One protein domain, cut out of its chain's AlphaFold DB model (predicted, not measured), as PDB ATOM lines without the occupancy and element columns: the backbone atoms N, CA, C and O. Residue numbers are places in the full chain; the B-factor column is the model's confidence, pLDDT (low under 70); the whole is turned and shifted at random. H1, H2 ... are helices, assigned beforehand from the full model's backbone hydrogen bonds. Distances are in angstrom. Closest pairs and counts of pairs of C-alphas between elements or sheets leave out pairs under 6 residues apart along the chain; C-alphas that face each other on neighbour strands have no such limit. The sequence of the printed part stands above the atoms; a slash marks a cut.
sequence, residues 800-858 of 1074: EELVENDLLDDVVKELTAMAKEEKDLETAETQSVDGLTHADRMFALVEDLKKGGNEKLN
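What this domain is: This is residues 800 to 858 of the 1074 residues of the protein "PlsC domain-containing protein" of Rhodopirellula sp (UniProt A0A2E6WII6). This is a helical hairpin: H2 and H3 run side by side in opposite ways, and the long loop that joins them reaches out past one end of the pair, where residues 827 to 836 stick out free. At the other end of the hairpin lie two short helices, H1 before H2 and H4 after H3. The printed part has 59 residues with four named helices, in the order H1, H2, H3, H4, and no named strand; the class is all helix, with 39 residues in the helices. The whole is loose, with a radius of gyration of the C-alphas of 13.3 A, and flat, spanning 42 by 23 by 11 A.

How they stand to each other: H1, residues 800 to 804, is close to but not clearly touching H2, residues 808 to 823; their closest C-alphas, those of Leu 802 and Leu 808, are 4.9 A apart. H2 touches H3, residues 838 to 851, with 18 pairs of C-alphas within 8 A, and the two form a helical hairpin. Their closest C-alphas, those of Ala 819 and Ala 839, are 4.8 A apart. The lines of H2 and H3 stand at a shallow tilt of 22 degrees, and they run opposite ways. H4, residues 855 to 858, is close to but not clearly touching H3, the closest C-alphas being those of Leu 849 and Leu 857 at 7.9 A. H1 and H4 are also close but not clearly touching, with the C-alphas of Glu 800 and Asn 858 closest at 8.0 A. H1 and H3 are apart, and so are H2 and H4. In H1, H2 and H3 every pair of O i and N i+4 is within hydrogen-bond range; H4, with 4 residues, is too short for such a pair.

Where its parts are: H1 begins at C-alpha 800, at (29.037, 12.761, 51.540), and measures 6.3 A from first to last C-alpha. H2, the longest helix by residues with 16, begins at C-alpha 808, at (26.071, 14.995, 43.893), and measures 22.2 A. H3 has 14 residues and measures 20.4 A. H4 measures 5.1 A and ends at C-alpha 858, at (36.701, 10.665, 51.200).

The domain as a whole: The two C-alphas farthest apart are those of Glu 804 and Glu 829, at 41.8 A. Without residues 827 to 836, which stand free, the body has 49 residues and spans 35 by 21 by 11 A. The link from H2 to H3, residues 824 to 837, is long; the links from H1 to H2 and from H3 to H4 are tight. The printed part has no cut. The mean pLDDT of the printed part is 77.1, and residues 824 to 836 and 852 to 853 are under 70.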
ATOM      1  N   GLU A 800      30.040  12.571  50.489       87.38
ATOM      2  CA  GLU A 800      29.037  12.761  51.540       87.38
ATOM      3  C   GLU A 800      28.616  14.233  51.666       87.38
ATOM      4  O   GLU A 800      27.421  14.528  51.661       87.38
ATOM      5  N   GLU A 801      29.565  15.173  51.662       89.25
ATOM      6  CA  GLU A 801      29.266  16.612  51.685       89.25
ATOM      7  C   GLU A 801      28.508  17.065  50.426       89.25
ATOM      8  O   GLU A 801      27.645  17.943  50.493       89.25
ATOM      9  N   LEU A 802      28.790  16.462  49.263       91.06
ATOM     10  CA  LEU A 802      28.037  16.719  48.031       91.06
ATOM     11  C   LEU A 802      26.586  16.233  48.124       91.06
ATOM     12  O   LEU A 802      25.712  16.856  47.520       91.06
ATOM     13  N   VAL A 803      26.315  15.152  48.862       89.94
ATOM     14  CA  VAL A 803      24.944  14.699  49.151       89.94
ATOM     15  C   VAL A 803      24.262  15.659  50.120       89.94
ATOM     16  O   VAL A 803      23.145  16.087  49.856       89.94
ATOM     17  N   GLU A 804      24.939  16.052  51.200       88.69
ATOM     18  CA  GLU A 804      24.394  16.977  52.205       88.69
ATOM     19  C   GLU A 804      24.048  18.362  51.634       88.69
ATOM     20  O   GLU A 804      23.169  19.046  52.157       88.69
ATOM     21  N   ASN A 805      24.720  18.770  50.553       88.25
ATOM     22  CA  ASN A 805      24.489  20.041  49.864       88.25
ATOM     23  C   ASN A 805      23.602  19.922  48.605       88.25
ATOM     24  O   ASN A 805      23.499  20.901  47.863       88.25
ATOM     25  N   ASP A 806      22.978  18.765  48.343       91.44
ATOM     26  CA  ASP A 806      22.146  18.497  47.153       91.44
ATOM     27  C   ASP A 806      22.880  18.731  45.806       91.44
ATOM     28  O   ASP A 806      22.296  19.207  44.831       91.44
ATOM     29  N   LEU A 807      24.184  18.423  45.729       92.25
ATOM     30  CA  LEU A 807      25.029  18.657  44.545       92.25
ATOM     31  C   LEU A 807      25.434  17.380  43.797       92.25
ATOM     32  O   LEU A 807      25.735  17.462  42.606       92.25
ATOM     33  N   LEU A 808      25.469  16.214  44.457       92.00
ATOM     34  CA  LEU A 808      26.071  14.995  43.893       92.00
ATOM     35  C   LEU A 808      25.451  14.578  42.548       92.00
ATOM     36  O   LEU A 808      26.185  14.314  41.594       92.00
ATOM     37  N   ASP A 809      24.121  14.554  42.454       91.50
ATOM     38  CA  ASP A 809      23.414  14.125  41.242       91.50
ATOM     39  C   ASP A 809      23.717  15.037  40.045       91.50
ATOM     40  O   ASP A 809      23.970  14.558  38.933       91.50
ATOM     41  N   ASP A 810      23.751  16.352  40.274       92.38
ATOM     42  CA  ASP A 810      24.073  17.338  39.243       92.38
ATOM     43  C   ASP A 810      25.556  17.265  38.838       92.38
ATOM     44  O   ASP A 810      25.863  17.317  37.646       92.38
ATOM     45  N   VAL A 811      26.479  17.066  39.791       93.06
ATOM     46  CA  VAL A 811      27.917  16.872  39.507       93.06
ATOM     47  C   VAL A 811      28.131  15.630  38.643       93.06
ATOM     48  O   VAL A 811      28.802  15.696  37.613       93.06
ATOM     49  N   VAL A 812      27.531  14.501  39.030       93.31
ATOM     50  CA  VAL A 812      27.617  13.232  38.295       93.31
ATOM     51  C   VAL A 812      27.057  13.386  36.886       93.31
ATOM     52  O   VAL A 812      27.659  12.901  35.924       93.31
ATOM     53  N   LYS A 813      25.922  14.072  36.739       92.44
ATOM     54  CA  LYS A 813      25.291  14.321  35.443       92.44
ATOM     55  C   LYS A 813      26.179  15.158  34.522       92.44
ATOM     56  O   LYS A 813      26.382  14.762  33.374       92.44
ATOM     57  N   GLU A 814      26.717  16.275  35.010       92.06
ATOM     58  CA  GLU A 814      27.601  17.151  34.229       92.06
ATOM     59  C   GLU A 814      28.911  16.439  33.859       92.06
ATOM     60  O   GLU A 814      29.306  16.449  32.694       92.06
ATOM     61  N   LEU A 815      29.544  15.734  34.804       90.25
ATOM     62  CA  LEU A 815      30.783  14.992  34.549       90.25
ATOM     63  C   LEU A 815      30.572  13.853  33.536       90.25
ATOM     64  O   LEU A 815      31.390  13.657  32.638       90.25
ATOM     65  N   THR A 816      29.444  13.139  33.626       90.19
ATOM     66  CA  THR A 816      29.067  12.097  32.654       90.19
ATOM     67  C   THR A 816      28.868  12.684  31.257       90.19
ATOM     68  O   THR A 816      29.269  12.066  30.269       90.19
ATOM     69  N   ALA A 817      28.252  13.867  31.159       88.06
ATOM     70  CA  ALA A 817      28.077  14.555  29.886       88.06
ATOM     71  C   ALA A 817      29.437  14.916  29.269       88.06
ATOM     72  O   ALA A 817      29.678  14.549  28.122       88.06
ATOM     73  N   MET A 818      30.343  15.521  30.049       84.19
ATOM     74  CA  MET A 818      31.699  15.869  29.601       84.19
ATOM     75  C   MET A 818      32.490  14.638  29.132       84.19
ATOM     76  O   MET A 818      33.081  14.664  28.052       84.19
ATOM     77  N   ALA A 819      32.452  13.541  29.898       83.19
ATOM     78  CA  ALA A 819      33.152  12.296  29.569       83.19
ATOM     79  C   ALA A 819      32.619  11.637  28.288       83.19
ATOM     80  O   ALA A 819      33.391  11.158  27.458       83.19
ATOM     81  N   LYS A 820      31.293  11.624  28.095       82.75
ATOM     82  CA  LYS A 820      30.668  11.072  26.884       82.75
ATOM     83  C   LYS A 820      31.026  11.886  25.648       82.75
ATOM     84  O   LYS A 820      31.387  11.322  24.624       82.75
ATOM     85  N   GLU A 821      30.957  13.206  25.771       76.94
ATOM     86  CA  GLU A 821      31.282  14.122  24.686       76.94
ATOM     87  C   GLU A 821      32.751  14.021  24.258       76.94
ATOM     88  O   GLU A 821      33.071  14.312  23.112       76.94
ATOM     89  N   GLU A 822      33.656  13.682  25.180       71.75
ATOM     90  CA  GLU A 822      35.067  13.413  24.882       71.75
ATOM     91  C   GLU A 822      35.254  12.042  24.220       71.75
ATOM     92  O   GLU A 822      35.908  11.955  23.185       71.75
ATOM     93  N   LYS A 823      34.596  10.996  24.735       75.00
ATOM     94  CA  LYS A 823      34.660   9.633  24.181       75.00
ATOM     95  C   LYS A 823      34.124   9.525  22.754       75.00
ATOM     96  O   LYS A 823      34.664   8.773  21.949       75.00
ATOM     97  N   ASP A 824      33.082  10.287  22.426       68.81
ATOM     98  CA  ASP A 824      32.490  10.320  21.081       68.81
ATOM     99  C   ASP A 824      33.438  10.942  20.025       68.81
ATOM    100  O   ASP A 824      33.186  10.825  18.824       68.81
ATOM    101  N   LEU A 825      34.532  11.588  20.449       58.84
ATOM    102  CA  LEU A 825      35.525  12.229  19.580       58.84
ATOM    103  C   LEU A 825      36.840  11.449  19.434       58.84
ATOM    104  O   LEU A 825      37.687  11.854  18.635       58.84
ATOM    105  N   GLU A 826      37.017  10.351  20.171       59.84
ATOM    106  CA  GLU A 826      38.225   9.520  20.143       59.84
ATOM    107  C   GLU A 826      38.176   8.500  18.981       59.84
ATOM    108  O   GLU A 826      37.199   7.769  18.802       59.84
ATOM    109  N   THR A 827      39.239   8.421  18.170       50.81
ATOM    110  CA  THR A 827      39.411   7.390  17.121       50.81
ATOM    111  C   THR A 827      40.318   6.255  17.602       50.81
ATOM    112  O   THR A 827      41.202   6.489  18.413       50.81
ATOM    113  N   ALA A 828      40.157   5.036  17.065       43.44
ATOM    114  CA  ALA A 828      40.738   3.765  17.549       43.44
ATOM    115  C   ALA A 828      42.280   3.667  17.737       43.44
ATOM    116  O   ALA A 828      42.765   2.600  18.107       43.44
ATOM    117  N   GLU A 829      43.051   4.736  17.526       42.53
ATOM    118  CA  GLU A 829      44.511   4.793  17.704       42.53
ATOM    119  C   GLU A 829      44.975   5.716  18.858       42.53
ATOM    120  O   GLU A 829      46.172   5.828  19.104       42.53
ATOM    121  N   THR A 830      44.068   6.335  19.627       42.88
ATOM    122  CA  THR A 830      44.403   7.203  20.780       42.88
ATOM    123  C   THR A 830      44.619   6.410  22.077       42.88
ATOM    124  O   THR A 830      43.912   6.600  23.066       42.88
ATOM    125  N   GLN A 831      45.582   5.483  22.095       41.28
ATOM    126  CA  GLN A 831      45.984   4.796  23.331       41.28
ATOM    127  C   GLN A 831      47.152   5.517  24.016       41.28
ATOM    128  O   GLN A 831      48.198   5.756  23.414       41.28
ATOM    129  N   SER A 832      46.970   5.836  25.300       48.22
ATOM    130  CA  SER A 832      48.042   6.267  26.203       48.22
ATOM    131  C   SER A 832      48.959   5.088  26.569       48.22
ATOM    132  O   SER A 832      48.604   3.927  26.360       48.22
ATOM    133  N   VAL A 833      50.122   5.378  27.161       41.78
ATOM    134  CA  VAL A 833      51.136   4.390  27.601       41.78
ATOM    135  C   VAL A 833      50.559   3.300  28.528       41.78
ATOM    136  O   VAL A 833      51.079   2.185  28.557       41.78
ATOM    137  N   ASP A 834      49.439   3.590  29.201       43.34
ATOM    138  CA  ASP A 834      48.781   2.709  30.174       43.34
ATOM    139  C   ASP A 834      47.481   2.068  29.635       43.34
ATOM    140  O   ASP A 834      46.809   1.317  30.343       43.34
ATOM    141  N   GLY A 835      47.101   2.359  28.383       55.41
ATOM    142  CA  GLY A 835      45.964   1.744  27.687       55.41
ATOM    143  C   GLY A 835      44.565   2.286  28.024       55.41
ATOM    144  O   GLY A 835      43.595   1.796  27.451       55.41
ATOM    145  N   LEU A 836      44.434   3.288  28.907       62.94
ATOM    146  CA  LEU A 836      43.160   3.947  29.254       62.94
ATOM    147  C   LEU A 836      43.120   5.399  28.754       62.94
ATOM    148  O   LEU A 836      44.107   6.133  28.872       62.94
ATOM    149  N   THR A 837      41.971   5.826  28.230       70.94
ATOM    150  CA  THR A 837      41.743   7.206  27.769       70.94
ATOM    151  C   THR A 837      41.392   8.146  28.931       70.94
ATOM    152  O   THR A 837      41.150   7.717  30.065       70.94
ATOM    153  N   HIS A 838      41.389   9.462  28.690       74.50
ATOM    154  CA  HIS A 838      40.928  10.428  29.694       74.50
ATOM    155  C   HIS A 838      39.434  10.235  30.000       74.50
ATOM    156  O   HIS A 838      39.056  10.153  31.171       74.50
ATOM    157  N   ALA A 839      38.616  10.025  28.966       77.44
ATOM    158  CA  ALA A 839      37.195   9.747  29.119       77.44
ATOM    159  C   ALA A 839      36.934   8.472  29.945       77.44
ATOM    160  O   ALA A 839      36.071   8.478  30.823       77.44
ATOM    161  N   ASP A 840      37.705   7.397  29.737       79.75
ATOM    162  CA  ASP A 840      37.576   6.159  30.524       79.75
ATOM    163  C   ASP A 840      37.857   6.381  32.018       79.75
ATOM    164  O   ASP A 840      37.156   5.827  32.870       79.75
ATOM    165  N   ARG A 841      38.833   7.236  32.353       81.88
ATOM    166  CA  ARG A 841      39.124   7.616  33.745       81.88
ATOM    167  C   ARG A 841      37.986   8.425  34.366       81.88
ATOM    168  O   ARG A 841      37.639   8.187  35.521       81.88
ATOM    169  N   MET A 842      37.362   9.319  33.600       84.94
ATOM    170  CA  MET A 842      36.198  10.082  34.060       84.94
ATOM    171  C   MET A 842      34.974   9.187  34.289       84.94
ATOM    172  O   MET A 842      34.282   9.342  35.293       84.94
ATOM    173  N   PHE A 843      34.730   8.198  33.424       86.56
ATOM    174  CA  PHE A 843      33.656   7.222  33.641       86.56
ATOM    175  C   PHE A 843      33.894   6.349  34.878       86.56
ATOM    176  O   PHE A 843      32.948   6.083  35.618       86.56
ATOM    177  N   ALA A 844      35.138   5.935  35.134       86.12
ATOM    178  CA  ALA A 844      35.482   5.219  36.362       86.12
ATOM    179  C   ALA A 844      35.214   6.081  37.609       86.12
ATOM    180  O   ALA A 844      34.586   5.615  38.558       86.12
ATOM    181  N   LEU A 845      35.600   7.361  37.569       87.25
ATOM    182  CA  LEU A 845      35.347   8.317  38.646       87.25
ATOM    183  C   LEU A 845      33.846   8.546  38.898       87.25
ATOM    184  O   LEU A 845      33.419   8.599  40.047       87.25
ATOM    185  N   VAL A 846      33.030   8.639  37.843       89.25
ATOM    186  CA  VAL A 846      31.563   8.743  37.958       89.25
ATOM    187  C   VAL A 846      30.977   7.552  38.718       89.25
ATOM    188  O   VAL A 846      30.091   7.726  39.555       89.25
ATOM    189  N   GLU A 847      31.453   6.340  38.440       87.25
ATOM    190  CA  GLU A 847      30.989   5.141  39.139       87.25
ATOM    191  C   GLU A 847      31.443   5.113  40.603       87.25
ATOM    192  O   GLU A 847      30.673   4.695  41.469       87.25
ATOM    193  N   ASP A 848      32.644   5.609  40.895       87.00
ATOM    194  CA  ASP A 848      33.146   5.737  42.265       87.00
ATOM    195  C   ASP A 848      32.352   6.774  43.078       87.00
ATOM    196  O   ASP A 848      31.983   6.502  44.222       87.00
ATOM    197  N   LEU A 849      32.007   7.919  42.475       86.69
ATOM    198  CA  LEU A 849      31.170   8.955  43.096       86.69
ATOM    199  C   LEU A 849      29.761   8.441  43.431       86.69
ATOM    200  O   LEU A 849      29.228   8.766  44.489       86.69
ATOM    201  N   LYS A 850      29.165   7.608  42.566       84.56
ATOM    202  CA  LYS A 850      27.839   7.006  42.805       84.56
ATOM    203  C   LYS A 850      27.851   5.919  43.878       84.56
ATOM    204  O   LYS A 850      26.863   5.759  44.590       84.56
ATOM    205  N   LYS A 851      28.915   5.111  43.939       82.00
ATOM    206  CA  LYS A 851      29.021   3.997  44.897       82.00
ATOM    207  C   LYS A 851      29.281   4.484  46.321       82.00
ATOM    208  O   LYS A 851      28.835   3.823  47.257       82.00
ATOM    209  N   GLY A 852      29.974   5.615  46.469       68.88
ATOM    210  CA  GLY A 852      30.423   6.126  47.763       68.88
ATOM    211  C   GLY A 852      31.484   5.229  48.417       68.88
ATOM    212  O   GLY A 852      31.782   4.129  47.947       68.88
ATOM    213  N   GLY A 853      32.095   5.705  49.507       65.88
ATOM    214  CA  GLY A 853      33.051   4.916  50.299       65.88
ATOM    215  C   GLY A 853      34.416   4.667  49.641       65.88
ATOM    216  O   GLY A 853      35.157   3.787  50.084       65.88
ATOM    217  N   ASN A 854      34.772   5.420  48.595       78.94
ATOM    218  CA  ASN A 854      36.122   5.405  48.037       78.94
ATOM    219  C   ASN A 854      37.061   6.194  48.965       78.94
ATOM    220  O   ASN A 854      36.957   7.414  49.083       78.94
ATOM    221  N   GLU A 855      38.016   5.504  49.592       77.25
ATOM    222  CA  GLU A 855      38.959   6.088  50.557       77.25
ATOM    223  C   GLU A 855      39.727   7.298  49.991       77.25
ATOM    224  O   GLU A 855      39.994   8.260  50.714       77.25
ATOM    225  N   LYS A 856      40.034   7.309  48.685       79.06
ATOM    226  CA  LYS A 856      40.723   8.431  48.029       79.06
ATOM    227  C   LYS A 856      39.819   9.664  47.900       79.06
ATOM    228  O   LYS A 856      40.316  10.771  48.078       79.06
ATOM    229  N   LEU A 857      38.532   9.485  47.595       81.88
ATOM    230  CA  LEU A 857      37.563  10.587  47.463       81.88
ATOM    231  C   LEU A 857      37.095  11.113  48.823       81.88
ATOM    232  O   LEU A 857      36.763  12.283  48.943       81.88
ATOM    233  N   ASN A 858      37.118  10.271  49.855       81.75
ATOM    234  CA  ASN A 858      36.701  10.665  51.200       81.75
ATOM    235  C   ASN A 858      37.828  11.361  51.982       81.75
ATOM    236  O   ASN A 858      37.563  12.089  52.934       81.75
TER     237      ASN A 858